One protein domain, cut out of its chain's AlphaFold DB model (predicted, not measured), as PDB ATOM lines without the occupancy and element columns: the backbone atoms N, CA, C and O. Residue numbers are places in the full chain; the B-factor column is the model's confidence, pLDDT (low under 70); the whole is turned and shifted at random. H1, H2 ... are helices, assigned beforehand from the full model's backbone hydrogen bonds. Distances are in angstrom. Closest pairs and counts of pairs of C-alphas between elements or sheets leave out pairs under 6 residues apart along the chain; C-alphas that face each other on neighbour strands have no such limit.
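Overview. This is residues 71 to 113 of the 113 residues of the protein "Steroid 17-alpha-hydroxylase 17,20 lyase-like" of Paramuricea clavata (UniProt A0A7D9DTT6). Look for a small head made of the short helices H1 and H2 and the loop after them, with one long helix, H3, leading away from that loop. The far part of H3 and the tail, residues 101 to 113, stick out as an arm. The printed part has 43 residues with three named helices, H1, H2, H3 in chain order, and no named strand: all helix. It is loose, with a radius of gyration of the C-alphas of 13.0 A, and spans 39 by 20 by 13 A.

Along the chain. Find C-alpha 73 at (30.573, -12.912, 111.907), where H1, residues 73 to 76, begins. H2 holds residues 79 to 83. H3 runs 24.6 A from C-alpha 94 to C-alpha 110 at (41.401, -19.114, 83.769).

Arrangement. H1 and H2 are close but not clearly touching; their closest C-alphas, of Pro 73 and Gly 80, are 6.2 A apart. H3 is apart from both. Every O i to N i+4 pair is within hydrogen-bond range in H2 and H3; H1 is too short for one.

Size, cuts and confidence. The C-alphas farthest apart, of Glu 74 and Val 113, are 40.0 A apart. The printed part has no cut, and no link is long. In this model pLDDT is under 70 at residues 71 to 81, 83 to 92 and 110 to 113.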
ATOM      1  N   LYS A  71      27.028 -17.877 108.093       64.06
ATOM      2  CA  LYS A  71      28.304 -17.597 108.738       64.06
ATOM      3  C   LYS A  71      28.107 -16.459 109.723       64.06
ATOM      4  O   LYS A  71      28.105 -15.307 109.322       64.06
ATOM      5  N   SER A  72      27.960 -16.779 111.005       62.16
ATOM      6  CA  SER A  72      27.940 -15.750 112.042       62.16
ATOM      7  C   SER A  72      29.294 -15.022 112.057       62.16
ATOM      8  O   SER A  72      30.315 -15.674 112.318       62.16
ATOM      9  N   PRO A  73      29.336 -13.695 111.834       61.38
ATOM     10  CA  PRO A  73      30.573 -12.912 111.907       61.38
ATOM     11  C   PRO A  73      31.274 -13.067 113.266       61.38
ATOM     12  O   PRO A  73      32.501 -13.083 113.353       61.38
ATOM     13  N   GLU A  74      30.483 -13.289 114.320       64.94
ATOM     14  CA  GLU A  74      30.943 -13.491 115.698       64.94
ATOM     15  C   GLU A  74      31.778 -14.766 115.877       64.94
ATOM     16  O   GLU A  74      32.622 -14.835 116.770       64.94
ATOM     17  N   SER A  75      31.596 -15.768 115.008       62.97
ATOM     18  CA  SER A  75      32.399 -17.002 115.033       62.97
ATOM     19  C   SER A  75      33.833 -16.788 114.542       62.97
ATOM     20  O   SER A  75      34.697 -17.622 114.801       62.97
ATOM     21  N   PHE A  76      34.096 -15.678 113.847       62.59
ATOM     22  CA  PHE A  76      35.413 -15.312 113.327       62.59
ATOM     23  C   PHE A  76      36.032 -14.119 114.070       62.59
ATOM     24  O   PHE A  76      36.982 -13.517 113.576       62.59
ATOM     25  N   TYR A  77      35.540 -13.760 115.260       63.06
ATOM     26  CA  TYR A  77      36.153 -12.711 116.078       63.06
ATOM     27  C   TYR A  77      37.559 -13.125 116.579       63.06
ATOM     28  O   TYR A  77      37.728 -14.256 117.035       63.06
ATOM     29  N   PRO A  78      38.575 -12.236 116.552       63.62
ATOM     30  CA  PRO A  78      38.549 -10.847 116.076       63.62
ATOM     31  C   PRO A  78      38.902 -10.686 114.586       63.62
ATOM     32  O   PRO A  78      38.940  -9.568 114.082       63.62
ATOM     33  N   PHE A  79      39.161 -11.774 113.856       64.62
ATOM     34  CA  PHE A  79      39.564 -11.716 112.446       64.62
ATOM     35  C   PHE A  79      38.535 -11.029 111.543       64.62
ATOM     36  O   PHE A  79      38.939 -10.349 110.605       64.62
ATOM     37  N   GLY A  80      37.237 -11.156 111.829       66.69
ATOM     38  CA  GLY A  80      36.190 -10.436 111.095       66.69
ATOM     39  C   GLY A  80      36.317  -8.908 111.189       66.69
ATOM     40  O   GLY A  80      36.089  -8.213 110.205       66.69
ATOM     41  N   GLU A  81      36.754  -8.381 112.337       66.94
ATOM     42  CA  GLU A  81      36.949  -6.938 112.541       66.94
ATOM     43  C   GLU A  81      38.254  -6.444 111.895       66.94
ATOM     44  O   GLU A  81      38.312  -5.331 111.379       66.94
ATOM     45  N   ILE A  82      39.291  -7.288 111.866       70.88
ATOM     46  CA  ILE A  82      40.607  -6.950 111.297       70.88
ATOM     47  C   ILE A  82      40.602  -7.031 109.763       70.88
ATOM     48  O   ILE A  82      41.217  -6.203 109.095       70.88
ATOM     49  N   MET A  83      39.934  -8.040 109.194       65.06
ATOM     50  CA  MET A  83      39.968  -8.337 107.755       65.06
ATOM     51  C   MET A  83      38.842  -7.653 106.960       65.06
ATOM     52  O   MET A  83      38.825  -7.755 105.732       65.06
ATOM     53  N   GLY A  84      37.920  -6.962 107.639       63.69
ATOM     54  CA  GLY A  84      36.791  -6.259 107.029       63.69
ATOM     55  C   GLY A  84      35.755  -7.181 106.375       63.69
ATOM     56  O   GLY A  84      35.775  -8.402 106.527       63.69
ATOM     57  N   HIS A  85      34.823  -6.584 105.625       60.97
ATOM     58  CA  HIS A  85      33.788  -7.320 104.896       60.97
ATOM     59  C   HIS A  85      34.395  -8.084 103.715       60.97
ATOM     60  O   HIS A  85      34.749  -7.507 102.689       60.97
ATOM     61  N   ASN A  86      34.505  -9.398 103.858       63.22
ATOM     62  CA  ASN A  86      35.046 -10.302 102.853       63.22
ATOM     63  C   ASN A  86      34.119 -11.517 102.672       63.22
ATOM     64  O   ASN A  86      33.351 -11.868 103.567       63.22
ATOM     65  N   MET A  87      34.211 -12.211 101.529       61.69
ATOM     66  CA  MET A  87      33.376 -13.396 101.234       61.69
ATOM     67  C   MET A  87      33.540 -14.526 102.275       61.69
ATOM     68  O   MET A  87      32.722 -15.444 102.380       61.69
ATOM     69  N   ALA A  88      34.641 -14.511 103.029       62.25
ATOM     70  CA  ALA A  88      34.917 -15.499 104.061       62.25
ATOM     71  C   ALA A  88      34.046 -15.294 105.309       62.25
ATOM     72  O   ALA A  88      33.583 -16.302 105.845       62.25
ATOM     73  N   GLY A  89      33.810 -14.043 105.719       59.12
ATOM     74  CA  GLY A  89      33.071 -13.677 106.932       59.12
ATOM     75  C   GLY A  89      31.709 -13.012 106.701       59.12
ATOM     76  O   GLY A  89      31.045 -12.674 107.673       59.12
ATOM     77  N   SER A  90      31.289 -12.803 105.449       64.62
ATOM     78  CA  SER A  90      29.977 -12.233 105.126       64.62
ATOM     79  C   SER A  90      28.837 -13.223 105.367       64.62
ATOM     80  O   SER A  90      28.975 -14.413 105.062       64.62
ATOM     81  N   ASP A  91      27.681 -12.709 105.790       65.19
ATOM     82  CA  ASP A  91      26.448 -13.487 105.878       65.19
ATOM     83  C   ASP A  91      26.072 -14.123 104.533       65.19
ATOM     84  O   ASP A  91      26.331 -13.583 103.447       65.19
ATOM     85  N   TYR A  92      25.414 -15.280 104.614       67.81
ATOM     86  CA  TYR A  92      24.882 -15.977 103.450       67.81
ATOM     87  C   TYR A  92      23.707 -15.186 102.866       67.81
ATOM     88  O   TYR A  92      22.562 -15.316 103.289       67.81
ATOM     89  N   SER A  93      24.009 -14.326 101.897       71.19
ATOM     90  CA  SER A  93      23.061 -13.434 101.230       71.19
ATOM     91  C   SER A  93      23.004 -13.697  99.722       71.19
ATOM     92  O   SER A  93      23.858 -14.376  99.147       71.19
ATOM     93  N   LEU A  94      22.010 -13.124  99.036       74.44
ATOM     94  CA  LEU A  94      21.947 -13.168  97.568       74.44
ATOM     95  C   LEU A  94      23.180 -12.524  96.915       74.44
ATOM     96  O   LEU A  94      23.644 -13.007  95.883       74.44
ATOM     97  N   ALA A  95      23.743 -11.486  97.544       74.69
ATOM     98  CA  ALA A  95      24.992 -10.868  97.109       74.69
ATOM     99  C   ALA A  95      26.160 -11.864  97.194       74.69
ATOM    100  O   ALA A  95      26.853 -12.070  96.202       74.69
ATOM    101  N   TYR A  96      26.294 -12.583  98.317       76.62
ATOM    102  CA  TYR A  96      27.297 -13.642  98.479       76.62
ATOM    103  C   TYR A  96      27.175 -14.733  97.402       76.62
ATOM    104  O   TYR A  96      28.171 -15.165  96.816       76.62
ATOM    105  N   LEU A  97      25.951 -15.179  97.105       81.94
ATOM    106  CA  LEU A  97      25.707 -16.190  96.072       81.94
ATOM    107  C   LEU A  97      26.095 -15.709  94.674       81.94
ATOM    108  O   LEU A  97      26.678 -16.477  93.900       81.94
ATOM    109  N   PHE A  98      25.781 -14.455  94.358       84.62
ATOM    110  CA  PHE A  98      26.152 -13.836  93.095       84.62
ATOM    111  C   PHE A  98      27.674 -13.710  92.963       84.62
ATOM    112  O   PHE A  98      28.241 -14.203  91.987       84.62
ATOM    113  N   GLU A  99      28.342 -13.150  93.972       82.19
ATOM    114  CA  GLU A  99      29.800 -13.008  94.007       82.19
ATOM    115  C   GLU A  99      30.508 -14.358  93.882       82.19
ATOM    116  O   GLU A  99      31.394 -14.523  93.039       82.19
ATOM    117  N   ARG A 100      30.059 -15.368  94.639       82.44
ATOM    118  CA  ARG A 100      30.577 -16.737  94.540       82.44
ATOM    119  C   ARG A 100      30.414 -17.294  93.126       82.44
ATOM    120  O   ARG A 100      31.331 -17.945  92.627       82.44
ATOM    121  N   LYS A 101      29.271 -17.066  92.471       87.44
ATOM    122  CA  LYS A 101      29.027 -17.551  91.103       87.44
ATOM    123  C   LYS A 101      29.973 -16.893  90.100       87.44
ATOM    124  O   LYS A 101      30.534 -17.599  89.261       87.44
ATOM    125  N   VAL A 102      30.175 -15.580  90.199       87.81
ATOM    126  CA  VAL A 102      31.108 -14.835  89.339       87.81
ATOM    127  C   VAL A 102      32.541 -15.321  89.559       87.81
ATOM    128  O   VAL A 102      33.205 -15.695  88.594       87.81
ATOM    129  N   PHE A 103      32.983 -15.411  90.815       85.94
ATOM    130  CA  PHE A 103      34.328 -15.866  91.176       85.94
ATOM    131  C   PHE A 103      34.620 -17.284  90.668       85.94
ATOM    132  O   PHE A 103      35.631 -17.518  90.008       85.94
ATOM    133  N   VAL A 104      33.710 -18.233  90.916       85.56
ATOM    134  CA  VAL A 104      33.860 -19.618  90.447       85.56
ATOM    135  C   VAL A 104      33.876 -19.683  88.918       85.56
ATOM    136  O   VAL A 104      34.642 -20.459  88.355       85.56
ATOM    137  N   SER A 105      33.067 -18.870  88.234       87.69
ATOM    138  CA  SER A 105      33.068 -18.821  86.765       87.69
ATOM    139  C   SER A 105      34.396 -18.282  86.225       87.69
ATOM    140  O   SER A 105      34.967 -18.878  85.318       87.69
ATOM    141  N   ALA A 106      34.933 -17.216  86.823       88.81
ATOM    142  CA  ALA A 106      36.223 -16.644  86.444       88.81
ATOM    143  C   ALA A 106      37.385 -17.633  86.652       88.81
ATOM    144  O   ALA A 106      38.229 -17.787  85.771       88.81
ATOM    145  N   MET A 107      37.396 -18.356  87.777       87.19
ATOM    146  CA  MET A 107      38.403 -19.387  88.059       87.19
ATOM    147  C   MET A 107      38.376 -20.523  87.028       87.19
ATOM    148  O   MET A 107      39.434 -20.953  86.580       87.19
ATOM    149  N   HIS A 108      37.188 -20.985  86.616       83.81
ATOM    150  CA  HIS A 108      37.074 -22.012  85.573       83.81
ATOM    151  C   HIS A 108      37.551 -21.514  84.206       83.81
ATOM    152  O   HIS A 108      38.168 -22.276  83.471       83.81
ATOM    153  N   ILE A 109      37.299 -20.245  83.873       81.12
ATOM    154  CA  ILE A 109      37.763 -19.643  82.616       81.12
ATOM    155  C   ILE A 109      39.296 -19.574  82.579       81.12
ATOM    156  O   ILE A 109      39.895 -19.866  81.549       81.12
ATOM    157  N   HIS A 110      39.942 -19.242  83.700       62.94
ATOM    158  CA  HIS A 110      41.401 -19.114  83.769       62.94
ATOM    159  C   HIS A 110      42.168 -20.437  83.945       62.94
ATOM    160  O   HIS A 110      43.379 -20.438  83.763       62.94
ATOM    161  N   TYR A 111      41.496 -21.550  84.264       58.53
ATOM    162  CA  TYR A 111      42.114 -22.883  84.402       58.53
ATOM    163  C   TYR A 111      41.938 -23.793  83.166       58.53
ATOM    164  O   TYR A 111      42.343 -24.952  83.205       58.53
ATOM    165  N   ILE A 112      41.329 -23.291  82.081       52.81
ATOM    166  CA  ILE A 112      41.115 -24.014  80.805       52.81
ATOM    167  C   ILE A 112      42.067 -23.519  79.684       52.81
ATOM    168  O   ILE A 112      41.886 -23.855  78.516       52.81
ATOM    169  N   VAL A 113      43.126 -22.771  80.017       43.84
ATOM    170  CA  VAL A 113      44.194 -22.391  79.065       43.84
ATOM    171  C   VAL A 113      45.497 -23.085  79.427       43.84
ATOM    172  O   VAL A 113      45.854 -23.047  80.624       43.84
TER     173      VAL A 113